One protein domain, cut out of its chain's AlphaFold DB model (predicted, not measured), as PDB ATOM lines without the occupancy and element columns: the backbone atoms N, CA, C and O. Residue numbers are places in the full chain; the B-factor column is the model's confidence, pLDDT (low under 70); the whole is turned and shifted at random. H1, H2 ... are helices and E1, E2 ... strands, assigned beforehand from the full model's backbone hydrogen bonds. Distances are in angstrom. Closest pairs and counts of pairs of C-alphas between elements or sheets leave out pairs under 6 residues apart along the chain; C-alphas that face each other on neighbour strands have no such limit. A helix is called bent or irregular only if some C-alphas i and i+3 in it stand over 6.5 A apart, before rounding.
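Overview. This is residues 29 to 194 and 205 to 212 of the 1157 residues of an uncharacterized protein of Candidatus Aminicenantes bacterium (UniProt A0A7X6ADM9). Two groups of helices, the pair H2 and H4 with H1 beside H2, and the bundle H5, H6 and H7, stand with a small, strongly twisted three-stranded sheet between them. H6 meets the sheet at E1, H4 grazes it, H8 crosses H6 at the bundle's far end, and H9 is near H7. The printed part has 174 residues, with nine named helices and three named strands in the order H1 E1 E2 E3 H2 H3 H4 H5 H6 H7 H8 H9; the sheet's order is E1 E2 E3, antiparallel. The class is mostly helix, and the whole is compact, with a radius of gyration of the C-alphas of 16.3 A and spans of 46 by 40 by 32 A.

Along the chain. H1, residues 29 to 34, begins with C-alpha 29 at (77.854, 48.245, 147.891). E1, residues 40 to 45, is 14.9 A long, E2 is residues 51 to 55, and E3 is residues 65 to 69. H2, residues 71 to 87, is 23.9 A long, and H3 is residues 93 to 96. H4, residues 99 to 119, is 30.3 A long, with a kink of 30 degrees near residue 113; it is only just irregular, with C-alphas 112 and 115 6.9 A apart. H5, residues 136 to 148, is 18.2 A long. H6, residues 150 to 162, is 19.5 A long and irregular, with C-alphas 151 and 154 7.3 A apart. H7, residues 167 to 179, is 19.2 A long, and H8 is residues 181 to 190. H9, residues 205 to 210, ends with C-alpha 210 at (90.706, 29.045, 154.424).

Arrangement. H5, H6 and H7 form an up and down bundle, each helix running against the one before. H6, the hub, touches H5, closest C-alphas Val 146 and Lys 153 at 5.4 A, at a shallow tilt of 30 degrees. It touches H7, Ser 159 and Ala 170 at 7.0 A, and H8, Leu 152 and Glu 185 at 6.3 A, about perpendicular at 83 degrees. H6 stands up from the sheet over E1, its closest C-alphas those of Gly 40 and Ile 162, 4.9 A. The strands are a meander, each the antiparallel neighbour of the one before: N 41 and O 54 are 2.9 A apart, and N 53 and O 67 2.8 A. H4 only grazes the sheet with residues 113 to 118. H2 and H4 touch, Gly 71 and Val 117 at 6.3 A, opposite ways at a shallow tilt of 16 degrees; H1 touches H2, Tyr 34 and Ala 77 at 5.7 A. H3 and H4 are close but not clearly touching, Pro 93 and Val 99 at 5.7 A. Every O i to N i+4 pair is within hydrogen-bond range in H1, H2, H5, H8 and H9, against 15 of 17 in H4, 6 of 9 in H6 and 7 of 9 in H7; H3 is too short for such a pair.

Size, cuts and confidence. The C-alphas farthest apart, those of Asp 87 and Ser 148, are 47.0 A apart. Residues 195 to 204 are not printed, and C-alphas 194 and 205 are 16.7 A apart across this cut. Of the links printed whole, H4 to H5, residues 120 to 135, is long. The mean pLDDT of the printed part is 94.5, and no printed residue is under 70.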
ATOM      1  N   THR A  29      78.676  47.379 147.032       89.81
ATOM      2  CA  THR A  29      77.854  48.245 147.891       89.81
ATOM      3  C   THR A  29      76.363  47.997 147.681       89.81
ATOM      4  O   THR A  29      75.629  47.825 148.653       89.81
ATOM      5  N   LEU A  30      75.909  47.927 146.425       92.44
ATOM      6  CA  LEU A  30      74.511  47.638 146.091       92.44
ATOM      7  C   LEU A  30      74.105  46.228 146.534       92.44
ATOM      8  O   LEU A  30      73.061  46.071 147.167       92.44
ATOM      9  N   MET A  31      74.952  45.223 146.291       94.56
ATOM     10  CA  MET A  31      74.719  43.860 146.777       94.56
ATOM     11  C   MET A  31      74.619  43.823 148.306       94.56
ATOM     12  O   MET A  31      73.664  43.278 148.846       94.56
ATOM     13  N   LYS A  32      75.547  44.472 149.019       90.12
ATOM     14  CA  LYS A  32      75.537  44.543 150.488       90.12
ATOM     15  C   LYS A  32      74.324  45.296 151.049       90.12
ATOM     16  O   LYS A  32      73.922  45.025 152.174       90.12
ATOM     17  N   SER A  33      73.764  46.245 150.303       90.00
ATOM     18  CA  SER A  33      72.632  47.058 150.770       90.00
ATOM     19  C   SER A  33      71.294  46.351 150.571       90.00
ATOM     20  O   SER A  33      70.471  46.347 151.479       90.00
ATOM     21  N   TYR A  34      71.093  45.721 149.409       95.00
ATOM     22  CA  TYR A  34      69.768  45.243 148.998       95.00
ATOM     23  C   TYR A  34      69.675  43.730 148.787       95.00
ATOM     24  O   TYR A  34      68.573  43.191 148.786       95.00
ATOM     25  N   LEU A  35      70.809  43.041 148.625       95.38
ATOM     26  CA  LEU A  35      70.871  41.601 148.336       95.38
ATOM     27  C   LEU A  35      71.624  40.803 149.408       95.38
ATOM     28  O   LEU A  35      71.857  39.614 149.223       95.38
ATOM     29  N   PHE A  36      72.011  41.416 150.533       93.06
ATOM     30  CA  PHE A  36      72.792  40.729 151.571       93.06
ATOM     31  C   PHE A  36      72.057  39.530 152.179       93.06
ATOM     32  O   PHE A  36      72.701  38.601 152.649       93.06
ATOM     33  N   TRP A  37      70.724  39.555 152.149       95.00
ATOM     34  CA  TRP A  37      69.867  38.521 152.712       95.00
ATOM     35  C   TRP A  37      69.633  37.330 151.782       95.00
ATOM     36  O   TRP A  37      69.192  36.290 152.253       95.00
ATOM     37  N   VAL A  38      69.943  37.460 150.486       94.94
ATOM     38  CA  VAL A  38      69.696  36.425 149.464       94.94
ATOM     39  C   VAL A  38      70.365  35.098 149.828       94.94
ATOM     40  O   VAL A  38      69.817  34.034 149.565       94.94
ATOM     41  N   SER A  39      71.530  35.150 150.474       93.00
ATOM     42  CA  SER A  39      72.155  33.984 151.097       93.00
ATOM     43  C   SER A  39      71.602  33.808 152.506       93.00
ATOM     44  O   SER A  39      72.226  34.221 153.478       93.00
ATOM     45  N   GLY A  40      70.416  33.229 152.625       95.94
ATOM     46  CA  GLY A  40      69.788  32.969 153.913       95.94
ATOM     47  C   GLY A  40      68.756  31.859 153.827       95.94
ATOM     48  O   GLY A  40      68.653  31.177 152.807       95.94
ATOM     49  N   PHE A  41      68.027  31.661 154.913       97.31
ATOM     50  CA  PHE A  41      66.997  30.640 154.992       97.31
ATOM     51  C   PHE A  41      65.839  31.087 155.891       97.31
ATOM     52  O   PHE A  41      66.029  31.908 156.791       97.31
ATOM     53  N   PRO A  42      64.636  30.550 155.669       97.00
ATOM     54  CA  PRO A  42      63.453  30.909 156.434       97.00
ATOM     55  C   PRO A  42      63.372  30.140 157.759       97.00
ATOM     56  O   PRO A  42      63.757  28.973 157.833       97.00
ATOM     57  N   ILE A  43      62.841  30.787 158.802       94.44
ATOM     58  CA  ILE A  43      62.475  30.141 160.077       94.44
ATOM     59  C   ILE A  43      60.991  29.756 160.067       94.44
ATOM     60  O   ILE A  43      60.635  28.657 160.489       94.44
ATOM     61  N   GLY A  44      60.136  30.662 159.589       92.12
ATOM     62  CA  GLY A  44      58.683  30.525 159.600       92.12
ATOM     63  C   GLY A  44      57.988  31.849 159.282       92.12
ATOM     64  O   GLY A  44      58.645  32.872 159.084       92.12
ATOM     65  N   LEU A  45      56.658  31.826 159.217       90.31
ATOM     66  CA  LEU A  45      55.850  33.043 159.146       90.31
ATOM     67  C   LEU A  45      55.604  33.561 160.566       90.31
ATOM     68  O   LEU A  45      55.296  32.791 161.471       90.31
ATOM     69  N   THR A  46      55.761  34.864 160.747       88.56
ATOM     70  CA  THR A  46      55.339  35.570 161.961       88.56
ATOM     71  C   THR A  46      53.818  35.672 162.012       88.56
ATOM     72  O   THR A  46      53.157  35.601 160.975       88.56
ATOM     73  N   ASP A  47      53.270  35.972 163.190       85.06
ATOM     74  CA  ASP A  47      51.830  36.214 163.377       85.06
ATOM     75  C   ASP A  47      51.290  37.356 162.490       85.06
ATOM     76  O   ASP A  47      50.101  37.429 162.204       85.06
ATOM     77  N   GLN A  48      52.169  38.245 162.006       84.00
ATOM     78  CA  GLN A  48      51.839  39.338 161.082       84.00
ATOM     79  C   GLN A  48      51.919  38.938 159.596       84.00
ATOM     80  O   GLN A  48      51.918  39.811 158.729       84.00
ATOM     81  N   GLY A  49      52.092  37.651 159.282       84.31
ATOM     82  CA  GLY A  49      52.252  37.158 157.910       84.31
ATOM     83  C   GLY A  49      53.581  37.540 157.244       84.31
ATOM     84  O   GLY A  49      53.764  37.299 156.053       84.31
ATOM     85  N   LYS A  50      54.535  38.129 157.980       90.25
ATOM     86  CA  LYS A  50      55.893  38.398 157.474       90.25
ATOM     87  C   LYS A  50      56.755  37.154 157.601       90.25
ATOM     88  O   LYS A  50      56.646  36.437 158.594       90.25
ATOM     89  N   LEU A  51      57.651  36.937 156.644       95.38
ATOM     90  CA  LEU A  51      58.558  35.794 156.664       95.38
ATOM     91  C   LEU A  51      59.802  36.111 157.500       95.38
ATOM     92  O   LEU A  51      60.598  36.976 157.123       95.38
ATOM     93  N   ASP A  52      59.983  35.392 158.606       95.88
ATOM     94  CA  ASP A  52      61.208  35.451 159.398       95.88
ATOM     95  C   ASP A  52      62.334  34.728 158.660       95.88
ATOM     96  O   ASP A  52      62.236  33.552 158.295       95.88
ATOM     97  N   TRP A  53      63.423  35.456 158.442       96.81
ATOM     98  CA  TRP A  53      64.522  35.051 157.585       96.81
ATOM     99  C   TRP A  53      65.857  35.238 158.286       96.81
ATOM    100  O   TRP A  53      66.155  36.295 158.839       96.81
ATOM    101  N   VAL A  54      66.700  34.219 158.223       96.62
ATOM    102  CA  VAL A  54      68.040  34.236 158.796       96.62
ATOM    103  C   VAL A  54      69.025  34.419 157.671       96.62
ATOM    104  O   VAL A  54      69.165  33.568 156.795       96.62
ATOM    105  N   VAL A  55      69.744  35.531 157.713       95.25
ATOM    106  CA  VAL A  55      70.846  35.769 156.792       95.25
ATOM    107  C   VAL A  55      72.014  34.880 157.195       95.25
ATOM    108  O   VAL A  55      72.505  34.955 158.325       95.25
ATOM    109  N   ALA A  56      72.458  34.029 156.273       90.62
ATOM    110  CA  ALA A  56      73.590  33.153 156.501       90.62
ATOM    111  C   ALA A  56      74.875  33.984 156.668       90.62
ATOM    112  O   ALA A  56      75.058  35.007 155.998       90.62
ATOM    113  N   PRO A  57      75.786  33.554 157.554       87.25
ATOM    114  CA  PRO A  57      77.052  34.238 157.769       87.25
ATOM    115  C   PRO A  57      77.848  34.287 156.461       87.25
ATOM    116  O   PRO A  57      77.992  33.276 155.787       87.25
ATOM    117  N   ASN A  58      78.393  35.448 156.096       85.06
ATOM    118  CA  ASN A  58      79.240  35.582 154.909       85.06
ATOM    119  C   ASN A  58      80.569  36.256 155.273       85.06
ATOM    120  O   ASN A  58      80.636  37.168 156.097       85.06
ATOM    121  N   ILE A  59      81.646  35.780 154.663       84.31
ATOM    122  CA  ILE A  59      83.021  36.085 155.041       84.31
ATOM    123  C   ILE A  59      83.359  37.542 154.742       84.31
ATOM    124  O   ILE A  59      83.214  38.002 153.614       84.31
ATOM    125  N   GLY A  60      83.851  38.267 155.749       75.44
ATOM    126  CA  GLY A  60      84.145  39.700 155.656       75.44
ATOM    127  C   GLY A  60      82.896  40.585 155.534       75.44
ATOM    128  O   GLY A  60      83.006  41.771 155.210       75.44
ATOM    129  N   HIS A  61      81.707  40.023 155.764       77.62
ATOM    130  CA  HIS A  61      80.428  40.722 155.703       77.62
ATOM    131  C   HIS A  61      79.752  40.771 157.085       77.62
ATOM    132  O   HIS A  61      80.423  40.778 158.116       77.62
ATOM    133  N   ARG A  62      78.425  40.938 157.107       78.12
ATOM    134  CA  ARG A  62      77.643  41.104 158.335       78.12
ATOM    135  C   ARG A  62      77.621  39.805 159.156       78.12
ATOM    136  O   ARG A  62      77.687  38.727 158.561       78.12
ATOM    137  N   PRO A  63      77.512  39.896 160.496       81.19
ATOM    138  CA  PRO A  63      77.157  38.739 161.311       81.19
ATOM    139  C   PRO A  63      75.803  38.172 160.868       81.19
ATOM    140  O   PRO A  63      75.027  38.860 160.203       81.19
ATOM    141  N   THR A  64      75.518  36.936 161.277       87.75
ATOM    142  CA  THR A  64      74.175  36.356 161.190       87.75
ATOM    143  C   THR A  64      73.152  37.350 161.740       87.75
ATOM    144  O   THR A  64      73.289  37.828 162.867       87.75
ATOM    145  N   GLU A  65      72.148  37.674 160.935       92.88
ATOM    146  CA  GLU A  65      71.100  38.639 161.260       92.88
ATOM    147  C   GLU A  65      69.755  37.973 160.969       92.88
ATOM    148  O   GLU A  65      69.567  37.405 159.891       92.88
ATOM    149  N   GLN A  66      68.832  38.022 161.928       94.44
ATOM    150  CA  GLN A  66      67.438  37.677 161.677       94.44
ATOM    151  C   GLN A  66      66.729  38.937 161.187       94.44
ATOM    152  O   GLN A  66      66.784  39.983 161.833       94.44
ATOM    153  N   ILE A  67      66.099  38.842 160.024       95.62
ATOM    154  CA  ILE A  67      65.349  39.923 159.399       95.62
ATOM    155  C   ILE A  67      63.954  39.431 159.035       95.62
ATOM    156  O   ILE A  67      63.731  38.240 158.846       95.62
ATOM    157  N   GLN A  68      63.031  40.368 158.857       96.38
ATOM    158  CA  GLN A  68      61.726  40.082 158.273       96.38
ATOM    159  C   GLN A  68      61.745  40.436 156.788       96.38
ATOM    160  O   GLN A  68      62.175  41.532 156.410       96.38
ATOM    161  N   LEU A  69      61.296  39.504 155.947       96.31
ATOM    162  CA  LEU A  69      61.085  39.735 154.523       96.31
ATOM    163  C   LEU A  69      59.630  40.128 154.266       96.31
ATOM    164  O   LEU A  69      58.697  39.441 154.678       96.31
ATOM    165  N   ASP A  70      59.467  41.238 153.553       94.50
ATOM    166  CA  ASP A  70      58.191  41.775 153.103       94.50
ATOM    167  C   ASP A  70      58.207  42.004 151.581       94.50
ATOM    168  O   ASP A  70      59.242  41.910 150.905       94.50
ATOM    169  N   GLY A  71      57.044  42.340 151.022       93.88
ATOM    170  CA  GLY A  71      56.911  42.603 149.590       93.88
ATOM    171  C   GLY A  71      57.759  43.780 149.091       93.88
ATOM    172  O   GLY A  71      58.108  43.843 147.909       93.88
ATOM    173  N   GLN A  72      58.121  44.730 149.958       94.88
ATOM    174  CA  GLN A  72      58.987  45.848 149.588       94.88
ATOM    175  C   GLN A  72      60.430  45.377 149.376       94.88
ATOM    176  O   GLN A  72      61.031  45.712 148.353       94.88
ATOM    177  N   ARG A  73      60.969  44.561 150.286       95.25
ATOM    178  CA  ARG A  73      62.318  43.989 150.179       95.25
ATOM    179  C   ARG A  73      62.462  43.091 148.956       95.25
ATOM    180  O   ARG A  73      63.472  43.197 148.259       95.25
ATOM    181  N   LEU A  74      61.448  42.278 148.642       96.44
ATOM    182  CA  LEU A  74      61.447  41.461 147.421       96.44
ATOM    183  C   LEU A  74      61.521  42.341 146.163       96.44
ATOM    184  O   LEU A  74      62.399  42.139 145.323       96.44
ATOM    185  N   ARG A  75      60.682  43.387 146.068       96.06
ATOM    186  CA  ARG A  75      60.706  44.344 144.942       96.06
ATOM    187  C   ARG A  75      62.049  45.064 144.811       96.06
ATOM    188  O   ARG A  75      62.574  45.191 143.702       96.06
ATOM    189  N   GLN A  76      62.635  45.503 145.927       96.50
ATOM    190  CA  GLN A  76      63.953  46.144 145.946       96.50
ATOM    191  C   GLN A  76      65.061  45.199 145.470       96.50
ATOM    192  O   GLN A  76      65.940  45.623 144.714       96.50
ATOM    193  N   ALA A  77      65.015  43.923 145.859       97.00
ATOM    194  CA  ALA A  77      65.958  42.918 145.390       97.00
ATOM    195  C   ALA A  77      65.810  42.663 143.881       97.00
ATOM    196  O   ALA A  77      66.805  42.747 143.157       97.00
ATOM    197  N   THR A  78      64.581  42.468 143.379       97.06
ATOM    198  CA  THR A  78      64.293  42.331 141.937       97.06
ATOM    199  C   THR A  78      64.858  43.513 141.147       97.06
ATOM    200  O   THR A  78      65.577  43.322 140.162       97.06
ATOM    201  N   TYR A  79      64.562  44.740 141.588       97.06
ATOM    202  CA  TYR A  79      65.056  45.959 140.952       97.06
ATOM    203  C   TYR A  79      66.587  46.023 140.973       97.06
ATOM    204  O   TYR A  79      67.211  46.297 139.947       97.06
ATOM    205  N   THR A  80      67.204  45.711 142.116       97.12
ATOM    206  CA  THR A  80      68.662  45.759 142.272       97.12
ATOM    207  C   THR A  80      69.366  44.759 141.360       97.12
ATOM    208  O   THR A  80      70.352  45.131 140.733       97.12
ATOM    209  N   VAL A  81      68.865  43.528 141.219       97.19
ATOM    210  CA  VAL A  81      69.445  42.533 140.295       97.19
ATOM    211  C   VAL A  81      69.373  43.023 138.849       97.19
ATOM    212  O   VAL A  81      70.393  43.041 138.160       97.19
ATOM    213  N   LYS A  82      68.200  43.499 138.395       96.75
ATOM    214  CA  LYS A  82      68.034  44.051 137.035       96.75
ATOM    215  C   LYS A  82      68.995  45.212 136.787       96.75
ATOM    216  O   LYS A  82      69.662  45.255 135.753       96.75
ATOM    217  N   ARG A  83      69.102  46.117 137.761       96.38
ATOM    218  CA  ARG A  83      70.011  47.262 137.724       96.38
ATOM    219  C   ARG A  83      71.472  46.832 137.659       96.38
ATOM    220  O   ARG A  83      72.219  47.371 136.855       96.38
ATOM    221  N   LEU A  84      71.888  45.861 138.470       96.50
ATOM    222  CA  LEU A  84      73.264  45.367 138.479       96.50
ATOM    223  C   LEU A  84      73.665  44.781 137.120       96.50
ATOM    224  O   LEU A  84      74.745  45.098 136.622       96.50
ATOM    225  N   CYS A  85      72.790  43.989 136.497       96.31
ATOM    226  CA  CYS A  85      73.036  43.434 135.167       96.31
ATOM    227  C   CYS A  85      73.091  44.515 134.073       96.31
ATOM    228  O   CYS A  85      73.946  44.434 133.195       96.31
ATOM    229  N   LYS A  86      72.204  45.521 134.130       96.25
ATOM    230  CA  LYS A  86      72.116  46.599 133.129       96.25
ATOM    231  C   LYS A  86      73.253  47.615 133.252       96.25
ATOM    232  O   LYS A  86      73.906  47.932 132.262       96.25
ATOM    233  N   ASP A  87      73.484  48.123 134.459       95.81
ATOM    234  CA  ASP A  87      74.359  49.275 134.698       95.81
ATOM    235  C   ASP A  87      75.836  48.861 134.861       95.81
ATOM    236  O   ASP A  87      76.733  49.685 134.679       95.81
ATOM    237  N   PHE A  88      76.117  47.596 135.209       95.88
ATOM    238  CA  PHE A  88      77.473  47.118 135.522       95.88
ATOM    239  C   PHE A  88      77.905  45.837 134.775       95.88
ATOM    240  O   PHE A  88      78.562  44.984 135.381       95.88
ATOM    241  N   PRO A  89      77.662  45.689 133.458       94.88
ATOM    242  CA  PRO A  89      77.888  44.432 132.730       94.88
ATOM    243  C   PRO A  89      79.352  43.965 132.721       94.88
ATOM    244  O   PRO A  89      79.624  42.777 132.600       94.88
ATOM    245  N   ARG A  90      80.315  44.885 132.884       93.38
ATOM    246  CA  ARG A  90      81.757  44.568 132.940       93.38
ATOM    247  C   ARG A  90      82.300  44.355 134.352       93.38
ATOM    248  O   ARG A  90      83.336  43.723 134.510       93.38
ATOM    249  N   ALA A  91      81.656  44.932 135.366       94.31
ATOM    250  CA  ALA A  91      82.126  44.863 136.751       94.31
ATOM    251  C   ALA A  91      81.434  43.747 137.539       94.31
ATOM    252  O   ALA A  91      82.037  43.186 138.446       94.31
ATOM    253  N   LEU A  92      80.190  43.410 137.188       94.69
ATOM    254  CA  LEU A  92      79.427  42.354 137.841       94.69
ATOM    255  C   LEU A  92      80.067  40.955 137.695       94.69
ATOM    256  O   LEU A  92      80.180  40.292 138.725       94.69
ATOM    257  N   PRO A  93      80.571  40.517 136.516       95.62
ATOM    258  CA  PRO A  93      81.225  39.209 136.387       95.62
ATOM    259  C   PRO A  93      82.429  39.019 137.323       95.62
ATOM    260  O   PRO A  93      82.666  37.928 137.824       95.62
ATOM    261  N   GLU A  94      83.153  40.096 137.634       94.19
ATOM    262  CA  GLU A  94      84.297  40.080 138.564       94.19
ATOM    263  C   GLU A  94      83.878  39.862 140.028       94.19
ATOM    264  O   GLU A  94      84.715  39.582 140.885       94.19
ATOM    265  N   VAL A  95      82.593  40.053 140.340       91.69
ATOM    266  CA  VAL A  95      82.041  39.903 141.692       91.69
ATOM    267  C   VAL A  95      81.277  38.593 141.840       91.69
ATOM    268  O   VAL A  95      81.396  37.959 142.885       91.69
ATOM    269  N   VAL A  96      80.500  38.190 140.829       92.25
ATOM    270  CA  VAL A  96      79.585  37.034 140.922       92.25
ATOM    271  C   VAL A  96      79.956  35.864 140.007       92.25
ATOM    272  O   VAL A  96      79.298  34.829 140.050       92.25
ATOM    273  N   GLY A  97      80.993  35.999 139.176       93.62
ATOM    274  CA  GLY A  97      81.354  34.996 138.177       93.62
ATOM    275  C   GLY A  97      80.353  34.972 137.019       93.62
ATOM    276  O   GLY A  97      80.198  35.961 136.301       93.62
ATOM    277  N   ASN A  98      79.671  33.842 136.821       93.88
ATOM    278  CA  ASN A  98      78.682  33.690 135.754       93.88
ATOM    279  C   ASN A  98      77.413  34.506 136.064       93.88
ATOM    280  O   ASN A  98      76.570  34.103 136.865       93.88
ATOM    281  N   VAL A  99      77.274  35.658 135.402       94.81
ATOM    282  CA  VAL A  99      76.177  36.609 135.640       94.81
ATOM    283  C   VAL A  99      74.804  36.017 135.329       94.81
ATOM    284  O   VAL A  99      73.864  36.302 136.066       94.81
ATOM    285  N   ASN A 100      74.673  35.205 134.277       94.25
ATOM    286  CA  ASN A 100      73.380  34.631 133.891       94.25
ATOM    287  C   ASN A 100      72.912  33.615 134.930       94.25
ATOM    288  O   ASN A 100      71.811  33.748 135.453       94.25
ATOM    289  N   GLN A 101      73.797  32.694 135.315       92.25
ATOM    290  CA  GLN A 101      73.509  31.707 136.353       92.25
ATOM    291  C   GLN A 101      73.160  32.376 137.691       92.25
ATOM    292  O   GLN A 101      72.180  32.009 138.334       92.25
ATOM    293  N   TRP A 102      73.926  33.397 138.088       94.75
ATOM    294  CA  TRP A 102      73.655  34.180 139.294       94.75
ATOM    295  C   TRP A 102      72.292  34.886 139.233       94.75
ATOM    296  O   TRP A 102      71.505  34.812 140.175       94.75
ATOM    297  N   LYS A 103      71.991  35.554 138.114       96.25
ATOM    298  CA  LYS A 103      70.735  36.282 137.891       96.25
ATOM    299  C   LYS A 103      69.532  35.339 137.948       96.25
ATOM    300  O   LYS A 103      68.565  35.635 138.647       96.25
ATOM    301  N   GLU A 104      69.587  34.228 137.219       94.94
ATOM    302  CA  GLU A 104      68.531  33.212 137.184       94.94
ATOM    303  C   GLU A 104      68.312  32.587 138.558       94.94
ATOM    304  O   GLU A 104      67.170  32.464 138.998       94.94
ATOM    305  N   GLY A 105      69.394  32.271 139.273       93.75
ATOM    306  CA  GLY A 105      69.326  31.736 140.625       93.75
ATOM    307  C   GLY A 105      68.634  32.682 141.608       93.75
ATOM    308  O   GLY A 105      67.783  32.250 142.386       93.75
ATOM    309  N   ILE A 106      68.937  33.986 141.561       96.12
ATOM    310  CA  ILE A 106      68.248  34.953 142.427       96.12
ATOM    311  C   ILE A 106      66.782  35.106 142.029       96.12
ATOM    312  O   ILE A 106      65.929  35.132 142.913       96.12
ATOM    313  N   PHE A 107      66.454  35.205 140.737       96.94
ATOM    314  CA  PHE A 107      65.049  35.318 140.335       96.94
ATOM    315  C   PHE A 107      64.240  34.090 140.730       96.94
ATOM    316  O   PHE A 107      63.149  34.249 141.261       96.94
ATOM    317  N   ARG A 108      64.803  32.892 140.574       95.50
ATOM    318  CA  ARG A 108      64.206  31.642 141.046       95.50
ATOM    319  C   ARG A 108      63.890  31.694 142.542       95.50
ATOM    320  O   ARG A 108      62.763  31.402 142.927       95.50
ATOM    321  N   LEU A 109      64.837  32.138 143.375       96.69
ATOM    322  CA  LEU A 109      64.591  32.332 144.807       96.69
ATOM    323  C   LEU A 109      63.479  33.364 145.062       96.69
ATOM    324  O   LEU A 109      62.600  33.130 145.883       96.69
ATOM    325  N   LEU A 110      63.500  34.502 144.363       97.06
ATOM    326  CA  LEU A 110      62.489  35.548 144.534       97.06
ATOM    327  C   LEU A 110      61.085  35.059 144.155       97.06
ATOM    328  O   LEU A 110      60.144  35.375 144.874       97.06
ATOM    329  N   GLU A 111      60.938  34.281 143.080       96.56
ATOM    330  CA  GLU A 111      59.648  33.687 142.707       96.56
ATOM    331  C   GLU A 111      59.145  32.699 143.767       96.56
ATOM    332  O   GLU A 111      57.964  32.725 144.094       96.56
ATOM    333  N   LEU A 112      60.030  31.904 144.381       96.31
ATOM    334  CA  LEU A 112      59.659  30.991 145.474       96.31
ATOM    335  C   LEU A 112      59.199  31.727 146.744       96.31
ATOM    336  O   LEU A 112      58.366  31.214 147.486       96.31
ATOM    337  N   LEU A 113      59.732  32.924 147.008       96.62
ATOM    338  CA  LEU A 113      59.407  33.709 148.206       96.62
ATOM    339  C   LEU A 113      58.168  34.600 148.045       96.62
ATOM    340  O   LEU A 113      57.597  35.026 149.050       96.62
ATOM    341  N   LYS A 114      57.735  34.889 146.813       95.88
ATOM    342  CA  LYS A 114      56.576  35.757 146.556       95.88
ATOM    343  C   LYS A 114      55.264  35.209 147.137       95.88
ATOM    344  O   LYS A 114      54.624  35.986 147.843       95.88
ATOM    345  N   PRO A 115      54.836  33.949 146.895       95.94
ATOM    346  CA  PRO A 115      53.558  33.466 147.421       95.94
ATOM    347  C   PRO A 115      53.487  33.502 148.959       95.94
ATOM    348  O   PRO A 115      52.550  34.106 149.478       95.94
ATOM    349  N   PRO A 116      54.494  33.023 149.722       93.81
ATOM    350  CA  PRO A 116      54.461  33.106 151.185       93.81
ATOM    351  C   PRO A 116      54.397  34.540 151.718       93.81
ATOM    352  O   PRO A 116      53.668  34.812 152.663       93.81
ATOM    353  N   VAL A 117      55.128  35.473 151.098       93.69
ATOM    354  CA  VAL A 117      55.201  36.872 151.554       93.69
ATOM    355  C   VAL A 117      53.973  37.695 151.147       93.69
ATOM    356  O   VAL A 117      53.595  38.618 151.863       93.69
ATOM    357  N   HIS A 118      53.362  37.413 149.994       93.12
ATOM    358  CA  HIS A 118      52.222  38.183 149.482       93.12
ATOM    359  C   HIS A 118      50.862  37.567 149.805       93.12
ATOM    360  O   HIS A 118      49.890  38.303 149.933       93.12
ATOM    361  N   GLN A 119      50.786  36.240 149.896       93.00
ATOM    362  CA  GLN A 119      49.537  35.483 150.003       93.00
ATOM    363  C   GLN A 119      49.461  34.661 151.300       93.00
ATOM    364  O   GLN A 119      48.456  34.000 151.536       93.00
ATOM    365  N   GLY A 120      50.511  34.665 152.134       90.38
ATOM    366  CA  GLY A 120      50.541  33.902 153.388       90.38
ATOM    367  C   GLY A 120      50.561  32.382 153.195       90.38
ATOM    368  O   GLY A 120      50.239  31.642 154.121       90.38
ATOM    369  N   THR A 121      50.914  31.892 152.001       92.94
ATOM    370  CA  THR A 121      50.964  30.450 151.724       92.94
ATOM    371  C   THR A 121      52.040  29.763 152.560       92.94
ATOM    372  O   THR A 121      53.113  30.330 152.786       92.94
ATOM    373  N   SER A 122      51.804  28.502 152.937       89.56
ATOM    374  CA  SER A 122      52.818  27.694 153.619       89.56
ATOM    375  C   SER A 122      54.091  27.599 152.784       89.56
ATOM    376  O   SER A 122      54.062  27.350 151.579       89.56
ATOM    377  N   LEU A 123      55.225  27.769 153.450       92.31
ATOM    378  CA  LEU A 123      56.528  27.630 152.835       92.31
ATOM    379  C   LEU A 123      56.947  26.152 152.803       92.31
ATOM    380  O   LEU A 123      56.736  25.419 153.771       92.31
ATOM    381  N   ALA A 124      57.594  25.717 151.719       93.00
ATOM    382  CA  ALA A 124      58.268  24.424 151.696       93.00
ATOM    383  C   ALA A 124      59.329  24.351 152.812       93.00
ATOM    384  O   ALA A 124      60.087  25.296 153.029       93.00
ATOM    385  N   SER A 125      59.425  23.217 153.510       87.56
ATOM    386  CA  SER A 125      60.454  23.065 154.552       87.56
ATOM    387  C   SER A 125      61.877  23.056 153.970       87.56
ATOM    388  O   SER A 125      62.808  23.532 154.614       87.56
ATOM    389  N   HIS A 126      62.039  22.591 152.727       95.25
ATOM    390  CA  HIS A 126      63.284  22.630 151.961       95.25
ATOM    391  C   HIS A 126      63.011  22.588 150.452       95.25
ATOM    392  O   HIS A 126      61.935  22.199 150.007       95.25
ATOM    393  N   LEU A 127      64.018  22.944 149.657       96.75
ATOM    394  CA  LEU A 127      63.919  23.074 148.202       96.75
ATOM    395  C   LEU A 127      64.427  21.855 147.415       96.75
ATOM    396  O   LEU A 127      64.192  21.777 146.216       96.75
ATOM    397  N   TYR A 128      65.092  20.886 148.059       96.56
ATOM    398  CA  TYR A 128      65.656  19.717 147.356       96.56
ATOM    399  C   TYR A 128      64.620  18.797 146.686       96.56
ATOM    400  O   TYR A 128      64.992  18.038 145.804       96.56
ATOM    401  N   GLN A 129      63.345  18.856 147.085       92.38
ATOM    402  CA  GLN A 129      62.265  18.038 146.509       92.38
ATOM    403  C   GLN A 129      61.499  18.736 145.382       92.38
ATOM    404  O   GLN A 129      60.645  18.116 144.758       92.38
ATOM    405  N   ILE A 130      61.769  20.019 145.124       93.69
ATOM    406  CA  ILE A 130      61.087  20.737 144.050       93.69
ATOM    407  C   ILE A 130      61.805  20.419 142.739       93.69
ATOM    408  O   ILE A 130      62.992  20.724 142.568       93.69
ATOM    409  N   GLU A 131      61.066  19.801 141.825       92.12
ATOM    410  CA  GLU A 131      61.562  19.363 140.527       92.12
ATOM    411  C   GLU A 131      62.207  20.524 139.749       92.12
ATOM    412  O   GLU A 131      61.725  21.658 139.746       92.12
ATOM    413  N   GLY A 132      63.365  20.265 139.137       90.56
ATOM    414  CA  GLY A 132      64.106  21.255 138.346       90.56
ATOM    415  C   GLY A 132      64.901  22.305 139.142       90.56
ATOM    416  O   GLY A 132      65.713  23.024 138.546       90.56
ATOM    417  N   LEU A 133      64.754  22.404 140.475       91.81
ATOM    418  CA  LEU A 133      65.577  23.331 141.271       91.81
ATOM    419  C   LEU A 133      67.005  22.814 141.484       91.81
ATOM    420  O   LEU A 133      67.953  23.601 141.396       91.81
ATOM    421  N   TYR A 134      67.152  21.512 141.733       95.56
ATOM    422  CA  TYR A 134      68.424  20.835 141.975       95.56
ATOM    423  C   TYR A 134      68.559  19.576 141.107       95.56
ATOM    424  O   TYR A 134      67.560  18.903 140.865       95.56
ATOM    425  N   PRO A 135      69.781  19.209 140.674       95.00
ATOM    426  CA  PRO A 135      70.039  17.898 140.085       95.00
ATOM    427  C   PRO A 135      69.614  16.760 141.034       95.00
ATOM    428  O   PRO A 135      69.923  16.865 142.228       95.00
ATOM    429  N   PRO A 136      69.020  15.655 140.534       94.94
ATOM    430  CA  PRO A 136      68.577  14.526 141.362       94.94
ATOM    431  C   PRO A 136      69.659  14.013 142.320       94.94
ATOM    432  O   PRO A 136      69.431  13.923 143.517       94.94
ATOM    433  N   ALA A 137      70.903  13.880 141.845       96.06
ATOM    434  CA  ALA A 137      72.033  13.447 142.671       96.06
ATOM    435  C   ALA A 137      72.321  14.344 143.900       96.06
ATOM    436  O   ALA A 137      72.903  13.882 144.879       96.06
ATOM    437  N   ILE A 138      71.966  15.636 143.862       97.00
ATOM    438  CA  ILE A 138      72.086  16.535 145.024       97.00
ATOM    439  C   ILE A 138      70.930  16.286 146.001       97.00
ATOM    440  O   ILE A 138      71.165  16.250 147.210       97.00
ATOM    441  N   ALA A 139      69.711  16.102 145.489       96.06
ATOM    442  CA  ALA A 139      68.530  15.804 146.293       96.06
ATOM    443  C   ALA A 139      68.646  14.439 146.991       96.06
ATOM    444  O   ALA A 139      68.440  14.360 148.202       96.06
ATOM    445  N   ASP A 140      69.081  13.408 146.265       96.38
ATOM    446  CA  ASP A 140      69.314  12.059 146.789       96.38
ATOM    447  C   ASP A 140      70.356  12.077 147.905       96.38
ATOM    448  O   ASP A 140      70.144  11.520 148.980       96.38
ATOM    449  N   LYS A 141      71.455  12.812 147.700       97.50
ATOM    450  CA  LYS A 141      72.494  12.985 148.718       97.50
ATOM    451  C   LYS A 141      71.974  13.719 149.957       97.50
ATOM    452  O   LYS A 141      72.319  13.357 151.080       97.50
ATOM    453  N   ALA A 142      71.160  14.760 149.782       97.81
ATOM    454  CA  ALA A 142      70.533  15.451 150.906       97.81
ATOM    455  C   ALA A 142      69.605  14.505 151.688       97.81
ATOM    456  O   ALA A 142      69.673  14.463 152.918       97.81
ATOM    457  N   ALA A 143      68.798  13.703 150.986       97.44
ATOM    458  CA  ALA A 143      67.929  12.695 151.584       97.44
ATOM    459  C   ALA A 143      68.726  11.604 152.322       97.44
ATOM    460  O   ALA A 143      68.369  11.242 153.443       97.44
ATOM    461  N   GLU A 144      69.838  11.138 151.750       98.00
ATOM    462  CA  GLU A 144      70.761  10.180 152.368       98.00
ATOM    463  C   GLU A 144      71.337  10.722 153.685       98.00
ATOM    464  O   GLU A 144      71.308  10.031 154.707       98.00
ATOM    465  N   ILE A 145      71.804  11.977 153.701       98.06
ATOM    466  CA  ILE A 145      72.333  12.604 154.921       98.06
ATOM    467  C   ILE A 145      71.234  12.731 155.978       98.06
ATOM    468  O   ILE A 145      71.478  12.404 157.134       98.06
ATOM    469  N   VAL A 146      70.022  13.165 155.614       97.88
ATOM    470  CA  VAL A 146      68.900  13.279 156.567       97.88
ATOM    471  C   VAL A 146      68.484  11.914 157.114       97.88
ATOM    472  O   VAL A 146      68.184  11.804 158.303       97.88
ATOM    473  N   LYS A 147      68.494  10.874 156.275       97.62
ATOM    474  CA  LYS A 147      68.199   9.496 156.680       97.62
ATOM    475  C   LYS A 147      69.221   8.985 157.700       97.62
ATOM    476  O   LYS A 147      68.825   8.416 158.712       97.62
ATOM    477  N   SER A 148      70.507   9.226 157.456       97.81
ATOM    478  CA  SER A 148      71.604   8.772 158.323       97.81
ATOM    479  C   SER A 148      71.803   9.652 159.566       97.81
ATOM    480  O   SER A 148      72.219   9.160 160.611       97.81
ATOM    481  N   HIS A 149      71.476  10.944 159.475       97.62
ATOM    482  CA  HIS A 149      71.755  11.970 160.483       97.62
ATOM    483  C   HIS A 149      70.545  12.889 160.683       97.62
ATOM    484  O   HIS A 149      70.580  14.087 160.389       97.62
ATOM    485  N   ARG A 150      69.444  12.336 161.205       97.75
ATOM    486  CA  ARG A 150      68.145  13.033 161.320       97.75
ATOM    487  C   ARG A 150      68.225  14.394 162.018       97.75
ATOM    488  O   ARG A 150      67.506  15.319 161.645       97.75
ATOM    489  N   ILE A 151      69.107  14.543 163.008       97.62
ATOM    490  CA  ILE A 151      69.292  15.808 163.734       97.62
ATOM    491  C   ILE A 151      69.858  16.935 162.855       97.62
ATOM    492  O   ILE A 151      69.644  18.107 163.153       97.62
ATOM    493  N   LEU A 152      70.528  16.599 161.747       98.06
ATOM    494  CA  LEU A 152      71.041  17.563 160.775       98.06
ATOM    495  C   LEU A 152      69.982  18.032 159.775       98.06
ATOM    496  O   LEU A 152      70.278  18.927 158.987       98.06
ATOM    497  N   LYS A 153      68.748  17.505 159.814       97.69
ATOM    498  CA  LYS A 153      67.673  17.937 158.907       97.69
ATOM    499  C   LYS A 153      67.530  19.466 158.827       97.69
ATOM    500  O   LYS A 153      67.538  19.967 157.712       97.69
ATOM    501  N   PRO A 154      67.506  20.240 159.931       97.81
ATOM    502  CA  PRO A 154      67.392  21.698 159.845       97.81
ATOM    503  C   PRO A 154      68.559  22.370 159.106       97.81
ATOM    504  O   PRO A 154      68.365  23.387 158.448       97.81
ATOM    505  N   LEU A 155      69.767  21.803 159.200       97.88
ATOM    506  CA  LEU A 155      70.946  22.296 158.486       97.88
ATOM    507  C   LEU A 155      70.846  22.005 156.981       97.88
ATOM    508  O   LEU A 155      71.155  22.880 156.173       97.88
ATOM    509  N   ILE A 156      70.390  20.804 156.617       98.12
ATOM    510  CA  ILE A 156      70.156  20.394 155.223       98.12
ATOM    511  C   ILE A 156      69.008  21.201 154.602       98.12
ATOM    512  O   ILE A 156      69.117  21.699 153.482       98.12
ATOM    513  N   ASP A 157      67.925  21.401 155.348       97.56
ATOM    514  CA  ASP A 157      66.803  22.237 154.933       97.56
ATOM    515  C   ASP A 157      67.291  23.664 154.641       97.56
ATOM    516  O   ASP A 157      67.083  24.189 153.546       97.56
ATOM    517  N   ALA A 158      68.035  24.265 155.573       97.38
ATOM    518  CA  ALA A 158      68.603  25.597 155.404       97.38
ATOM    519  C   ALA A 158      69.594  25.684 154.226       97.38
ATOM    520  O   ALA A 158      69.600  26.690 153.513       97.38
ATOM    521  N   SER A 159      70.398  24.643 153.962       97.69
ATOM    522  CA  SER A 159      71.341  24.653 152.831       97.69
ATOM    523  C   SER A 159      70.628  24.667 151.483       97.69
ATOM    524  O   SER A 159      71.126  25.284 150.542       97.69
ATOM    525  N   SER A 160      69.450  24.043 151.392       97.50
ATOM    526  CA  SER A 160      68.617  24.101 150.187       97.50
ATOM    527  C   SER A 160      68.143  25.527 149.874       97.50
ATOM    528  O   SER A 160      68.046  25.904 148.715       97.50
ATOM    529  N   TRP A 161      67.916  26.364 150.889       97.50
ATOM    530  CA  TRP A 161      67.545  27.767 150.691       97.50
ATOM    531  C   TRP A 161      68.760  28.636 150.357       97.50
ATOM    532  O   TRP A 161      68.748  29.359 149.358       97.50
ATOM    533  N   ILE A 162      69.849  28.500 151.121       96.31
ATOM    534  CA  ILE A 162      71.074  29.303 150.954       96.31
ATOM    535  C   ILE A 162      71.691  29.131 149.563       96.31
ATOM    536  O   ILE A 162      72.179  30.102 148.981       96.31
ATOM    537  N   TYR A 163      71.682  27.905 149.029       95.69
ATOM    538  CA  TYR A 163      72.287  27.583 147.734       95.69
ATOM    539  C   TYR A 163      71.287  27.543 146.580       95.69
ATOM    540  O   TYR A 163      71.668  27.135 145.484       95.69
ATOM    541  N   CYS A 164      70.035  27.969 146.772       95.19
ATOM    542  CA  CYS A 164      69.072  28.077 145.671       95.19
ATOM    543  C   CYS A 164      69.590  29.000 144.549       95.19
ATOM    544  O   CYS A 164      69.516  28.614 143.380       95.19
ATOM    545  N   PRO A 165      70.241  30.143 144.861       93.88
ATOM    546  CA  PRO A 165      70.847  30.988 143.835       93.88
ATOM    547  C   PRO A 165      72.099  30.405 143.164       93.88
ATOM    548  O   PRO A 165      72.530  30.921 142.135       93.88
ATOM    549  N   ALA A 166      72.710  29.363 143.738       91.50
ATOM    550  CA  ALA A 166      73.926  28.737 143.222       91.50
ATOM    551  C   ALA A 166      73.924  27.211 143.465       91.50
ATOM    552  O   ALA A 166      74.710  26.717 144.280       91.50
ATOM    553  N   PRO A 167      73.086  26.430 142.750       89.62
ATOM    554  CA  PRO A 167      72.908  25.001 143.029       89.62
ATOM    555  C   PRO A 167      74.194  24.164 142.956       89.62
ATOM    556  O   PRO A 167      74.316  23.155 143.648       89.62
ATOM    557  N   GLY A 168      75.187  24.597 142.168       88.50
ATOM    558  CA  GLY A 168      76.493  23.933 142.082       88.50
ATOM    559  C   GLY A 168      77.269  23.908 143.407       88.50
ATOM    560  O   GLY A 168      77.950  22.924 143.701       88.50
ATOM    561  N   ASP A 169      77.112  24.933 144.250       92.38
ATOM    562  CA  ASP A 169      77.749  25.008 145.573       92.38
ATOM    563  C   ASP A 169      77.088  24.063 146.596       92.38
ATOM    564  O   ASP A 169      77.718  23.672 147.587       92.38
ATOM    565  N   ALA A 170      75.837  23.646 146.357       95.25
ATOM    566  CA  ALA A 170      75.127  22.732 147.249       95.25
ATOM    567  C   ALA A 170      75.826  21.370 147.321       95.25
ATOM    568  O   ALA A 170      75.972  20.821 148.409       95.25
ATOM    569  N   LYS A 171      76.345  20.851 146.197       95.75
ATOM    570  CA  LYS A 171      77.066  19.565 146.173       95.75
ATOM    571  C   LYS A 171      78.296  19.589 147.085       95.75
ATOM    572  O   LYS A 171      78.495  18.664 147.868       95.75
ATOM    573  N   GLN A 172      79.103  20.648 147.001       96.12
ATOM    574  CA  GLN A 172      80.295  20.802 147.843       96.12
ATOM    575  C   GLN A 172      79.919  20.926 149.322       96.12
ATOM    576  O   GLN A 172      80.530  20.276 150.167       96.12
ATOM    577  N   THR A 173      78.868  21.691 149.619       96.81
ATOM    578  CA  THR A 173      78.368  21.861 150.987       96.81
ATOM    579  C   THR A 173      77.868  20.536 151.566       96.81
ATOM    580  O   THR A 173      78.266  20.166 152.664       96.81
ATOM    581  N   LEU A 174      77.052  19.778 150.826       97.88
ATOM    582  CA  LEU A 174      76.545  18.476 151.272       97.88
ATOM    583  C   LEU A 174      77.673  17.454 151.447       97.88
ATOM    584  O   LEU A 174      77.648  16.686 152.403       97.88
ATOM    585  N   ASN A 175      78.685  17.457 150.571       97.62
ATOM    586  CA  ASN A 175      79.885  16.629 150.746       97.62
ATOM    587  C   ASN A 175      80.599  16.960 152.065       97.62
ATOM    588  O   ASN A 175      80.976  16.055 152.809       97.62
ATOM    589  N   TRP A 176      80.762  18.249 152.369       97.94
ATOM    590  CA  TRP A 176      81.390  18.692 153.610       97.94
ATOM    591  C   TRP A 176      80.547  18.355 154.844       97.94
ATOM    592  O   TRP A 176      81.101  17.886 155.842       97.94
ATOM    593  N   ILE A 177      79.222  18.536 154.770       98.31
ATOM    594  CA  ILE A 177      78.293  18.171 155.848       98.31
ATOM    595  C   ILE A 177      78.363  16.669 156.113       98.31
ATOM    596  O   ILE A 177      78.552  16.285 157.259       98.31
ATOM    597  N   GLN A 178      78.285  15.827 155.077       98.12
ATOM    598  CA  GLN A 178      78.381  14.371 155.223       98.12
ATOM    599  C   GLN A 178      79.715  13.959 155.858       98.12
ATOM    600  O   GLN A 178      79.734  13.199 156.821       98.12
ATOM    601  N   LYS A 179      80.832  14.518 155.374       98.00
ATOM    602  CA  LYS A 179      82.176  14.241 155.904       98.00
ATOM    603  C   LYS A 179      82.318  14.598 157.388       98.00
ATOM    604  O   LYS A 179      83.028  13.908 158.111       98.00
ATOM    605  N   ASN A 180      81.675  15.676 157.837       98.31
ATOM    606  CA  ASN A 180      81.776  16.175 159.212       98.31
ATOM    607  C   ASN A 180      80.541  15.852 160.065       98.31
ATOM    608  O   ASN A 180      80.431  16.373 161.177       98.31
ATOM    609  N   ALA A 181      79.625  15.010 159.575       98.25
ATOM    610  CA  ALA A 181      78.305  14.824 160.169       98.25
ATOM    611  C   ALA A 181      78.352  14.530 161.680       98.25
ATOM    612  O   ALA A 181      77.692  15.269 162.410       98.25
ATOM    613  N   PRO A 182      79.195  13.609 162.200       98.06
ATOM    614  CA  PRO A 182      79.255  13.337 163.640       98.06
ATOM    615  C   PRO A 182      79.556  14.575 164.500       98.06
ATOM    616  O   PRO A 182      78.981  14.751 165.574       98.06
ATOM    617  N   HIS A 183      80.427  15.468 164.024       98.06
ATOM    618  CA  HIS A 183      80.771  16.698 164.738       98.06
ATOM    619  C   HIS A 183      79.666  17.750 164.615       98.06
ATOM    620  O   HIS A 183      79.335  18.415 165.594       98.06
ATOM    621  N   LEU A 184      79.047  17.876 163.437       98.31
ATOM    622  CA  LEU A 184      77.926  18.796 163.231       98.31
ATOM    623  C   LEU A 184      76.694  18.382 164.050       98.31
ATOM    624  O   LEU A 184      75.974  19.248 164.542       98.31
ATOM    625  N   GLU A 185      76.473  17.080 164.262       98.12
ATOM    626  CA  GLU A 185      75.431  16.600 165.173       98.12
ATOM    627  C   GLU A 185      75.703  17.032 166.612       98.12
ATOM    628  O   GLU A 185      74.784  17.438 167.320       98.12
ATOM    629  N   GLY A 186      76.962  16.953 167.053       97.44
ATOM    630  CA  GLY A 186      77.373  17.431 168.370       97.44
ATOM    631  C   GLY A 186      77.100  18.924 168.556       97.44
ATOM    632  O   GLY A 186      76.542  19.318 169.579       97.44
ATOM    633  N   ILE A 187      77.387  19.736 167.534       97.88
ATOM    634  CA  ILE A 187      77.052  21.170 167.515       97.88
ATOM    635  C   ILE A 187      75.534  21.374 167.602       97.88
ATOM    636  O   ILE A 187      75.069  22.157 168.427       97.88
ATOM    637  N   ALA A 188      74.756  20.645 166.797       97.00
ATOM    638  CA  ALA A 188      73.296  20.746 166.791       97.00
ATOM    639  C   ALA A 188      72.650  20.327 168.127       97.00
ATOM    640  O   ALA A 188      71.574  20.813 168.454       97.00
ATOM    641  N   LYS A 189      73.295  19.441 168.901       97.25
ATOM    642  CA  LYS A 189      72.852  19.044 170.253       97.25
ATOM    643  C   LYS A 189      73.235  20.061 171.328       97.25
ATOM    644  O   LYS A 189      72.562  20.133 172.351       97.25
ATOM    645  N   ALA A 190      74.345  20.774 171.144       96.06
ATOM    646  CA  ALA A 190      74.912  21.659 172.159       96.06
ATOM    647  C   ALA A 190      74.318  23.076 172.157       96.06
ATOM    648  O   ALA A 190      74.389  23.763 173.175       96.06
ATOM    649  N   PHE A 191      73.760  23.515 171.030       96.12
ATOM    650  CA  PHE A 191      73.205  24.855 170.854       96.12
ATOM    651  C   PHE A 191      71.746  24.796 170.418       96.12
ATOM    652  O   PHE A 191      71.296  23.793 169.864       96.12
ATOM    653  N   ASP A 192      71.020  25.897 170.613       94.94
ATOM    654  CA  ASP A 192      69.654  26.023 170.111       94.94
ATOM    655  C   ASP A 192      69.607  25.766 168.603       94.94
ATOM    656  O   ASP A 192      70.542  26.106 167.876       94.94
ATOM    657  N   LYS A 193      68.497  25.204 168.111       93.56
ATOM    658  CA  LYS A 193      68.341  24.769 166.710       93.56
ATOM    659  C   LYS A 193      68.852  25.807 165.702       93.56
ATOM    660  O   LYS A 193      69.595  25.466 164.785       93.56
ATOM    661  N   LEU A 194      68.479  27.075 165.881       94.94
ATOM    662  CA  LEU A 194      68.905  28.160 165.001       94.94
ATOM    663  C   LEU A 194      70.393  28.515 165.167       94.94
ATOM    664  O   LEU A 194      71.111  28.706 164.182       94.94
ATOM    665  N   TYR A 205      81.668  28.166 155.738       95.38
ATOM    666  CA  TYR A 205      82.236  29.315 155.040       95.38
ATOM    667  C   TYR A 205      83.722  29.500 155.375       95.38
ATOM    668  O   TYR A 205      84.533  29.710 154.471       95.38
ATOM    669  N   LEU A 206      84.122  29.337 156.641       96.44
ATOM    670  CA  LEU A 206      85.543  29.323 157.002       96.44
ATOM    671  C   LEU A 206      86.305  28.191 156.288       96.44
ATOM    672  O   LEU A 206      87.413  28.431 155.806       96.44
ATOM    673  N   ALA A 207      85.709  27.001 156.156       96.81
ATOM    674  CA  ALA A 207      86.270  25.872 155.409       96.81
ATOM    675  C   ALA A 207      86.506  26.238 153.944       96.81
ATOM    676  O   ALA A 207      87.593  26.021 153.413       96.81
ATOM    677  N   LYS A 208      85.491  26.835 153.312       95.31
ATOM    678  CA  LYS A 208      85.517  27.231 151.904       95.31
ATOM    679  C   LYS A 208      86.595  28.284 151.635       95.31
ATOM    680  O   LYS A 208      87.268  28.204 150.613       95.31
ATOM    681  N   ALA A 209      86.793  29.255 152.532       95.00
ATOM    682  CA  ALA A 209      87.768  30.330 152.307       95.00
ATOM    683  C   ALA A 209      89.196  30.028 152.752       95.00
ATOM    684  O   ALA A 209      90.137  30.531 152.137       95.00
ATOM    685  N   GLU A 210      89.379  29.281 153.840       97.00
ATOM    686  CA  GLU A 210      90.706  29.045 154.424       97.00
ATOM    687  C   GLU A 210      91.204  27.605 154.234       97.00
ATOM    688  O   GLU A 210      92.374  27.313 154.500       97.00
ATOM    689  N   GLY A 211      90.349  26.724 153.716       97.25
ATOM    690  CA  GLY A 211      90.600  25.303 153.525       97.25
ATOM    691  C   GLY A 211      90.167  24.473 154.733       97.25
ATOM    692  O   GLY A 211      90.422  24.833 155.887       97.25
ATOM    693  N   GLU A 212      89.566  23.310 154.468       96.75
ATOM    694  CA  GLU A 212      89.041  22.396 155.494       96.75
ATOM    695  C   GLU A 212      90.088  22.036 156.562       96.75
ATOM    696  O   GLU A 212      89.811  22.080 157.758       96.75
TER     697      GLU A 212